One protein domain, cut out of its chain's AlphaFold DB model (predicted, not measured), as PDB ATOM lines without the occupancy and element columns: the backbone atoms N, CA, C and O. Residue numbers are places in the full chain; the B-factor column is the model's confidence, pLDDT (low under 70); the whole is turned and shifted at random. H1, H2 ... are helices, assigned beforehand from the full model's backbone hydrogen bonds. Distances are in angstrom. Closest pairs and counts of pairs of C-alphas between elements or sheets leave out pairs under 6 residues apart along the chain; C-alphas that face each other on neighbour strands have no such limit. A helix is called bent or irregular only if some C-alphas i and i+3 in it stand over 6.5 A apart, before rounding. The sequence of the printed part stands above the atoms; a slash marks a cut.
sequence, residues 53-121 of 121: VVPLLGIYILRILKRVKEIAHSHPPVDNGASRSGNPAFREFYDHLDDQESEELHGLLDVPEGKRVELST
ATOM      1  N   VAL A  53     142.268 117.164 186.906       71.25
ATOM      2  CA  VAL A  53     141.783 117.916 185.748       71.25
ATOM      3  C   VAL A  53     142.154 117.150 184.486       71.25
ATOM      4  O   VAL A  53     143.297 117.166 184.033       71.25
ATOM      5  N   VAL A  54     141.166 116.470 183.921       69.81
ATOM      6  CA  VAL A  54     141.226 115.816 182.614       69.81
ATOM      7  C   VAL A  54     139.964 116.290 181.900       69.81
ATOM      8  O   VAL A  54     138.883 116.032 182.427       69.81
ATOM      9  N   PRO A  55     140.035 117.050 180.788       72.56
ATOM     10  CA  PRO A  55     141.034 116.996 179.707       72.56
ATOM     11  C   PRO A  55     142.034 118.176 179.648       72.56
ATOM     12  O   PRO A  55     141.931 119.140 180.403       72.56
ATOM     13  N   LEU A  56     142.970 118.124 178.680       73.69
ATOM     14  CA  LEU A  56     143.962 119.175 178.363       73.69
ATOM     15  C   LEU A  56     143.360 120.588 178.298       73.69
ATOM     16  O   LEU A  56     143.989 121.545 178.740       73.69
ATOM     17  N   LEU A  57     142.126 120.716 177.802       79.50
ATOM     18  CA  LEU A  57     141.415 121.992 177.747       79.50
ATOM     19  C   LEU A  57     141.236 122.620 179.138       79.50
ATOM     20  O   LEU A  57     141.465 123.815 179.301       79.50
ATOM     21  N   GLY A  58     140.917 121.817 180.157       83.12
ATOM     22  CA  GLY A  58     140.821 122.287 181.540       83.12
ATOM     23  C   GLY A  58     142.156 122.815 182.069       83.12
ATOM     24  O   GLY A  58     142.191 123.829 182.760       83.12
ATOM     25  N   ILE A  59     143.273 122.194 181.676       86.94
ATOM     26  CA  ILE A  59     144.619 122.663 182.032       86.94
ATOM     27  C   ILE A  59     144.904 124.028 181.391       86.94
ATOM     28  O   ILE A  59     145.424 124.918 182.066       86.94
ATOM     29  N   TYR A  60     144.555 124.227 180.116       90.19
ATOM     30  CA  TYR A  60     144.747 125.516 179.443       90.19
ATOM     31  C   TYR A  60     143.865 126.619 180.034       90.19
ATOM     32  O   TYR A  60     144.373 127.706 180.299       90.19
ATOM     33  N   ILE A  61     142.598 126.329 180.347       90.69
ATOM     34  CA  ILE A  61     141.709 127.282 181.031       90.69
ATOM     35  C   ILE A  61     142.299 127.691 182.389       90.69
ATOM     36  O   ILE A  61     142.379 128.878 182.695       90.69
ATOM     37  N   LEU A  62     142.792 126.736 183.185       91.62
ATOM     38  CA  LEU A  62     143.440 127.044 184.466       91.62
ATOM     39  C   LEU A  62     144.713 127.884 184.300       91.62
ATOM     40  O   LEU A  62     144.976 128.763 185.123       91.62
ATOM     41  N   ARG A  63     145.496 127.650 183.240       92.38
ATOM     42  CA  ARG A  63     146.667 128.480 182.913       92.38
ATOM     43  C   ARG A  63     146.269 129.910 182.549       92.38
ATOM     44  O   ARG A  63     146.902 130.833 183.055       92.38
ATOM     45  N   ILE A  64     145.219 130.088 181.745       93.88
ATOM     46  CA  ILE A  64     144.674 131.410 181.402       93.88
ATOM     47  C   ILE A  64     144.233 132.135 182.677       93.88
ATOM     48  O   ILE A  64     144.697 133.238 182.951       93.88
ATOM     49  N   LEU A  65     143.427 131.487 183.527       95.38
ATOM     50  CA  LEU A  65     142.963 132.073 184.792       95.38
ATOM     51  C   LEU A  65     144.118 132.433 185.737       95.38
ATOM     52  O   LEU A  65     144.071 133.460 186.417       95.38
ATOM     53  N   LYS A  66     145.179 131.617 185.768       96.12
ATOM     54  CA  LYS A  66     146.390 131.923 186.535       96.12
ATOM     55  C   LYS A  66     147.084 133.183 186.008       96.12
ATOM     56  O   LYS A  66     147.445 134.033 186.819       96.12
ATOM     57  N   ARG A  67     147.219 133.333 184.688       95.88
ATOM     58  CA  ARG A  67     147.817 134.531 184.080       95.88
ATOM     59  C   ARG A  67     146.977 135.782 184.346       95.88
ATOM     60  O   ARG A  67     147.526 136.781 184.794       95.88
ATOM     61  N   VAL A  68     145.650 135.703 184.208       96.00
ATOM     62  CA  VAL A  68     144.734 136.806 184.573       96.00
ATOM     63  C   VAL A  68     144.934 137.230 186.032       96.00
ATOM     64  O   VAL A  68     145.014 138.420 186.335       96.00
ATOM     65  N   LYS A  69     145.081 136.264 186.948       96.75
ATOM     66  CA  LYS A  69     145.371 136.540 188.363       96.75
ATOM     67  C   LYS A  69     146.729 137.223 188.564       96.75
ATOM     68  O   LYS A  69     146.837 138.117 189.399       96.75
ATOM     69  N   GLU A  70     147.763 136.817 187.833       97.00
ATOM     70  CA  GLU A  70     149.088 137.453 187.884       97.00
ATOM     71  C   GLU A  70     149.038 138.910 187.403       97.00
ATOM     72  O   GLU A  70     149.597 139.782 188.070       97.00
ATOM     73  N   ILE A  71     148.306 139.191 186.321       95.81
ATOM     74  CA  ILE A  71     148.074 140.558 185.822       95.81
ATOM     75  C   ILE A  71     147.302 141.367 186.872       95.81
ATOM     76  O   ILE A  71     147.669 142.497 187.181       95.81
ATOM     77  N   ALA A  72     146.275 140.800 187.508       96.19
ATOM     78  CA  ALA A  72     145.568 141.488 188.591       96.19
ATOM     79  C   ALA A  72     146.504 141.843 189.766       96.19
ATOM     80  O   ALA A  72     146.389 142.919 190.349       96.19
ATOM     81  N   HIS A  73     147.469 140.977 190.095       96.75
ATOM     82  CA  HIS A  73     148.469 141.263 191.127       96.75
ATOM     83  C   HIS A  73     149.475 142.353 190.734       96.75
ATOM     84  O   HIS A  73     149.997 143.018 191.629       96.75
ATOM     85  N   SER A  74     149.732 142.572 189.440       95.94
ATOM     86  CA  SER A  74     150.600 143.665 188.984       95.94
ATOM     87  C   SER A  74     149.907 145.032 188.935       95.94
ATOM     88  O   SER A  74     150.598 146.032 188.767       95.94
ATOM     89  N   HIS A  75     148.581 145.093 189.116       95.31
ATOM     90  CA  HIS A  75     147.796 146.336 189.149       95.31
ATOM     91  C   HIS A  75     147.114 146.501 190.519       95.31
ATOM     92  O   HIS A  75     145.899 146.316 190.650       95.31
ATOM     93  N   PRO A  76     147.886 146.792 191.584       95.56
ATOM     94  CA  PRO A  76     147.324 146.948 192.917       95.56
ATOM     95  C   PRO A  76     146.356 148.145 192.981       95.56
ATOM     96  O   PRO A  76     146.506 149.105 192.224       95.56
ATOM     97  N   PRO A  77     145.388 148.135 193.916       94.44
ATOM     98  CA  PRO A  77     144.487 149.262 194.119       94.44
ATOM     99  C   PRO A  77     145.249 150.561 194.397       94.44
ATOM    100  O   PRO A  77     146.160 150.585 195.225       94.44
ATOM    101  N   VAL A  78     144.829 151.652 193.758       94.25
ATOM    102  CA  VAL A  78     145.360 152.999 194.029       94.25
ATOM    103  C   VAL A  78     144.510 153.726 195.069       94.25
ATOM    104  O   VAL A  78     143.328 153.409 195.240       94.25
ATOM    105  N   ASP A  79     145.093 154.709 195.763       93.38
ATOM    106  CA  ASP A  79     144.322 155.591 196.642       93.38
ATOM    107  C   ASP A  79     143.261 156.342 195.823       93.38
ATOM    108  O   ASP A  79     143.561 157.003 194.830       93.38
ATOM    109  N   ASN A  80     142.004 156.200 196.237       90.06
ATOM    110  CA  ASN A  80     140.833 156.776 195.579       90.06
ATOM    111  C   ASN A  80     140.049 157.692 196.533       90.06
ATOM    112  O   ASN A  80     138.824 157.806 196.428       90.06
ATOM    113  N   GLY A  81     140.719 158.272 197.536       86.69
ATOM    114  CA  GLY A  81     140.130 159.282 198.420       86.69
ATOM    115  C   GLY A  81     138.893 158.794 199.181       86.69
ATOM    116  O   GLY A  81     137.922 159.535 199.318       86.69
ATOM    117  N   ALA A  82     138.900 157.531 199.625       84.94
ATOM    118  CA  ALA A  82     137.777 156.856 200.293       84.94
ATOM    119  C   ALA A  82     136.474 156.751 199.467       84.94
ATOM    120  O   ALA A  82     135.390 156.553 200.024       84.94
ATOM    121  N   SER A  83     136.555 156.850 198.137       91.31
ATOM    122  CA  SER A  83     135.418 156.572 197.260       91.31
ATOM    123  C   SER A  83     134.909 155.135 197.436       91.31
ATOM    124  O   SER A  83     135.682 154.186 197.536       91.31
ATOM    125  N   ARG A  84     133.581 154.980 197.431       90.81
ATOM    126  CA  ARG A  84     132.883 153.680 197.468       90.81
ATOM    127  C   ARG A  84     132.629 153.078 196.082       90.81
ATOM    128  O   ARG A  84     132.030 152.012 195.977       90.81
ATOM    129  N   SER A  85     132.982 153.805 195.026       90.88
ATOM    130  CA  SER A  85     132.904 153.323 193.647       90.88
ATOM    131  C   SER A  85     134.107 152.428 193.326       90.88
ATOM    132  O   SER A  85     135.055 152.357 194.105       90.88
ATOM    133  N   GLY A  86     134.074 151.739 192.180       91.31
ATOM    134  CA  GLY A  86     135.175 150.870 191.743       91.31
ATOM    135  C   GLY A  86     136.537 151.578 191.752       91.31
ATOM    136  O   GLY A  86     136.625 152.781 191.493       91.31
ATOM    137  N   ASN A  87     137.597 150.830 192.073       95.12
ATOM    138  CA  ASN A  87     138.957 151.366 192.109       95.12
ATOM    139  C   ASN A  87     139.460 151.673 190.679       95.12
ATOM    140  O   ASN A  87     139.331 150.801 189.816       95.12
ATOM    141  N   PRO A  88     140.061 152.849 190.417       93.56
ATOM    142  CA  PRO A  88     140.552 153.218 189.088       93.56
ATOM    143  C   PRO A  88     141.599 152.261 188.507       93.56
ATOM    144  O   PRO A  88     141.622 152.082 187.293       93.56
ATOM    145  N   ALA A  89     142.398 151.593 189.351       94.75
ATOM    146  CA  ALA A  89     143.405 150.618 188.918       94.75
ATOM    147  C   ALA A  89     142.803 149.442 188.130       94.75
ATOM    148  O   ALA A  89     143.493 148.813 187.332       94.75
ATOM    149  N   PHE A  90     141.501 149.168 188.298       95.69
ATOM    150  CA  PHE A  90     140.805 148.166 187.492       95.69
ATOM    151  C   PHE A  90     140.871 148.478 185.995       95.69
ATOM    152  O   PHE A  90     140.928 147.556 185.191       95.69
ATOM    153  N   ARG A  91     140.875 149.762 185.617       93.81
ATOM    154  CA  ARG A  91     140.966 150.155 184.211       93.81
ATOM    155  C   ARG A  91     142.315 149.777 183.617       93.81
ATOM    156  O   ARG A  91     142.338 149.179 182.560       93.81
ATOM    157  N   GLU A  92     143.408 150.061 184.317       93.94
ATOM    158  CA  GLU A  92     144.752 149.692 183.857       93.94
ATOM    159  C   GLU A  92     144.913 148.169 183.767       93.94
ATOM    160  O   GLU A  92     145.445 147.665 182.783       93.94
ATOM    161  N   PHE A  93     144.376 147.430 184.747       96.31
ATOM    162  CA  PHE A  93     144.284 145.969 184.684       96.31
ATOM    163  C   PHE A  93     143.520 145.486 183.444       96.31
ATOM    164  O   PHE A  93     143.975 144.571 182.759       96.31
ATOM    165  N   TYR A  94     142.350 146.074 183.183       95.44
ATOM    166  CA  TYR A  94     141.487 145.676 182.079       95.44
ATOM    167  C   TYR A  94     142.113 146.016 180.725       95.44
ATOM    168  O   TYR A  94     142.163 145.148 179.863       95.44
ATOM    169  N   ASP A  95     142.655 147.227 180.572       94.44
ATOM    170  CA  ASP A  95     143.328 147.683 179.353       94.44
ATOM    171  C   ASP A  95     144.557 146.795 179.056       94.44
ATOM    172  O   ASP A  95     144.743 146.360 177.926       94.44
ATOM    173  N   HIS A  96     145.356 146.417 180.068       93.88
ATOM    174  CA  HIS A  96     146.450 145.448 179.891       93.88
ATOM    175  C   HIS A  96     145.923 144.093 179.397       93.88
ATOM    176  O   HIS A  96     146.456 143.529 178.442       93.88
ATOM    177  N   LEU A  97     144.883 143.559 180.042       94.00
ATOM    178  CA  LEU A  97     144.326 142.258 179.686       94.00
ATOM    179  C   LEU A  97     143.772 142.241 178.250       94.00
ATOM    180  O   LEU A  97     144.049 141.295 177.513       94.00
ATOM    181  N   ASP A  98     143.009 143.267 177.874       91.00
ATOM    182  CA  ASP A  98     142.337 143.363 176.575       91.00
ATOM    183  C   ASP A  98     143.326 143.649 175.436       91.00
ATOM    184  O   ASP A  98     143.369 142.904 174.456       91.00
ATOM    185  N   ASP A  99     144.185 144.663 175.596       89.50
ATOM    186  CA  ASP A  99     145.068 145.130 174.522       89.50
ATOM    187  C   ASP A  99     146.302 144.239 174.313       89.50
ATOM    188  O   ASP A  99     146.871 144.239 173.218       89.50
ATOM    189  N   GLN A 100     146.769 143.530 175.350       87.75
ATOM    190  CA  GLN A 100     148.087 142.875 175.318       87.75
ATOM    191  C   GLN A 100     148.043 141.351 175.458       87.75
ATOM    192  O   GLN A 100     148.927 140.683 174.930       87.75
ATOM    193  N   GLU A 101     147.049 140.786 176.151       90.88
ATOM    194  CA  GLU A 101     147.118 139.382 176.596       90.88
ATOM    195  C   GLU A 101     145.975 138.505 176.055       90.88
ATOM    196  O   GLU A 101     146.168 137.304 175.867       90.88
ATOM    197  N   SER A 102     144.795 139.073 175.779       88.88
ATOM    198  CA  SER A 102     143.577 138.329 175.407       88.88
ATOM    199  C   SER A 102     143.773 137.383 174.211       88.88
ATOM    200  O   SER A 102     143.418 136.203 174.282       88.88
ATOM    201  N   GLU A 103     144.397 137.855 173.126       86.56
ATOM    202  CA  GLU A 103     144.610 137.048 171.916       86.56
ATOM    203  C   GLU A 103     145.590 135.886 172.148       86.56
ATOM    204  O   GLU A 103     145.313 134.752 171.745       86.56
ATOM    205  N   GLU A 104     146.710 136.136 172.835       88.25
ATOM    206  CA  GLU A 104     147.707 135.103 173.142       88.25
ATOM    207  C   GLU A 104     147.129 134.047 174.093       88.25
ATOM    208  O   GLU A 104     147.275 132.842 173.861       88.25
ATOM    209  N   LEU A 105     146.410 134.492 175.127       90.88
ATOM    210  CA  LEU A 105     145.771 133.618 176.104       90.88
ATOM    211  C   LEU A 105     144.736 132.700 175.460       90.88
ATOM    212  O   LEU A 105     144.764 131.489 175.691       90.88
ATOM    213  N   HIS A 106     143.852 133.238 174.621       89.62
ATOM    214  CA  HIS A 106     142.877 132.419 173.902       89.62
ATOM    215  C   HIS A 106     143.512 131.584 172.785       89.62
ATOM    216  O   HIS A 106     142.975 130.530 172.440       89.62
ATOM    217  N   GLY A 107     144.682 131.976 172.274       87.62
ATOM    218  CA  GLY A 107     145.495 131.172 171.361       87.62
ATOM    219  C   GLY A 107     145.983 129.845 171.956       87.62
ATOM    220  O   GLY A 107     146.294 128.924 171.199       87.62
ATOM    221  N   LEU A 108     146.005 129.709 173.289       87.94
ATOM    222  CA  LEU A 108     146.299 128.446 173.983       87.94
ATOM    223  C   LEU A 108     145.165 127.418 173.872       87.94
ATOM    224  O   LEU A 108     145.380 126.236 174.143       87.94
ATOM    225  N   LEU A 109     143.953 127.863 173.533       88.06
ATOM    226  CA  LEU A 109     142.808 126.985 173.335       88.06
ATOM    227  C   LEU A 109     142.872 126.382 171.927       88.06
ATOM    228  O   LEU A 109     143.198 127.066 170.957       88.06
ATOM    229  N   ASP A 110     142.509 125.106 171.808       84.88
ATOM    230  CA  ASP A 110     142.402 124.403 170.522       84.88
ATOM    231  C   ASP A 110     141.124 124.827 169.775       84.88
ATOM    232  O   ASP A 110     140.183 124.058 169.577       84.88
ATOM    233  N   VAL A 111     141.050 126.118 169.448       83.69
ATOM    234  CA  VAL A 111     139.944 126.749 168.731       83.69
ATOM    235  C   VAL A 111     140.463 127.217 167.371       83.69
ATOM    236  O   VAL A 111     141.502 127.892 167.323       83.69
ATOM    237  N   PRO A 112     139.749 126.914 166.266       85.81
ATOM    238  CA  PRO A 112     140.115 127.392 164.938       85.81
ATOM    239  C   PRO A 112     140.346 128.903 164.932       85.81
ATOM    240  O   PRO A 112     139.543 129.657 165.479       85.81
ATOM    241  N   GLU A 113     141.416 129.353 164.277       78.69
ATOM    242  CA  GLU A 113     141.823 130.765 164.249       78.69
ATOM    243  C   GLU A 113     140.674 131.688 163.815       78.69
ATOM    244  O   GLU A 113     140.378 132.681 164.479       78.69
ATOM    245  N   GLY A 114     139.919 131.271 162.795       79.75
ATOM    246  CA  GLY A 114     138.745 131.990 162.303       79.75
ATOM    247  C   GLY A 114     137.582 132.107 163.292       79.75
ATOM    248  O   GLY A 114     136.650 132.829 162.985       79.75
ATOM    249  N   LYS A 115     137.605 131.424 164.445       83.25
ATOM    250  CA  LYS A 115     136.595 131.504 165.520       83.25
ATOM    251  C   LYS A 115     137.085 132.263 166.756       83.25
ATOM    252  O   LYS A 115     136.279 132.612 167.613       83.25
ATOM    253  N   ARG A 116     138.384 132.567 166.855       83.00
ATOM    254  CA  ARG A 116     138.963 133.268 168.019       83.00
ATOM    255  C   ARG A 116     138.430 134.686 168.189       83.00
ATOM    256  O   ARG A 116     138.350 135.169 169.316       83.00
ATOM    257  N   VAL A 117     138.016 135.319 167.089       84.56
ATOM    258  CA  VAL A 117     137.414 136.661 167.093       84.56
ATOM    259  C   VAL A 117     136.105 136.721 167.889       84.56
ATOM    260  O   VAL A 117     135.796 137.760 168.463       84.56
ATOM    261  N   GLU A 118     135.355 135.617 167.966       86.19
ATOM    262  CA  GLU A 118     134.156 135.520 168.808       86.19
ATOM    263  C   GLU A 118     134.480 135.376 170.300       86.19
ATOM    264  O   GLU A 118     133.669 135.776 171.130       86.19
ATOM    265  N   LEU A 119     135.649 134.821 170.637       85.62
ATOM    266  CA  LEU A 119     136.068 134.541 172.016       85.62
ATOM    267  C   LEU A 119     136.861 135.689 172.657       85.62
ATOM    268  O   LEU A 119     136.754 135.899 173.859       85.62
ATOM    269  N   SER A 120     137.653 136.416 171.867       81.50
ATOM    270  CA  SER A 120     138.613 137.434 172.340       81.50
ATOM    271  C   SER A 120     138.075 138.860 172.142       81.50
ATOM    272  O   SER A 120     138.744 139.691 171.527       81.50
ATOM    273  N   THR A 121     136.823 139.114 172.542       66.31
ATOM    274  CA  THR A 121     136.132 140.418 172.416       66.31
ATOM    275  C   THR A 121     135.856 141.043 173.775       66.31
ATOM    276  O   THR A 121     135.580 140.276 174.724       66.31
TER     277      THR A 121
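This is residues 53 to 121 of the 121 residues of the protein "Serine/threonine-protein phosphatase 2A activator" of Puccinia coronata f. sp. avenae (UniProt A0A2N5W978). Two long helices, H1 and H2, run side by side in opposite directions as an elongated hairpin, with the long loop of residues 75 to 88 making one end. At the other end the short helix H3 folds back on the last residues of H2, on the side away from H1. The printed part has 69 residues with three named helices, in the order H1, H2, H3, and no named strand; the class is all helix. The whole is loose, with a radius of gyration of the C-alphas of 15.0 A and spans of 46 by 27 by 17 A.

H1, residues 56 to 74, touches H2, residues 89 to 107, and the two form a helical hairpin at a shallow tilt of 27 degrees, opposite ways. Their closest C-alphas are those of Ile 64 and Leu 105, 5.8 A apart. H2 has a kink of 52 degrees near residue 101 and is irregular, with C-alphas 100 and 103 7.6 A apart. With residues 103 to 107 alone it touches H3, residues 113 to 119, in a second helical hairpin, at a shallow tilt of 29 degrees, opposite ways. The closest C-alphas there are those of His 106 and Arg 116, 7.1 A apart. H3 is only just irregular: C-alphas 114 and 117 are 6.8 A apart. H1 and H3 are apart. In H1 every O i to N i+4 pair is within hydrogen-bond range; in H2 12 of 15 are, and in H3 0 of 3, beside 3 of 4 O i to N i+3 pairs.

H1 begins at C-alpha 56 (143.962, 119.175, 178.363) and is 27.5 A long from first to last C-alpha. H2 begins at C-alpha 89 (143.405, 150.618, 188.918) and is 26.3 A long. H3 is 10.4 A long and ends at C-alpha 119 (136.068, 134.541, 172.016).

The C-alphas farthest apart are those of Val 54 and Gly 81, 46.3 A. The link from H1 to H2 is long, with 14 residues, and that from H2 to H3 is tight, with 5. The printed part has no cut and ends at residue 121, the chain's last. The mean pLDDT of the printed part is 89.1, and residues 54 and 121 are under 70.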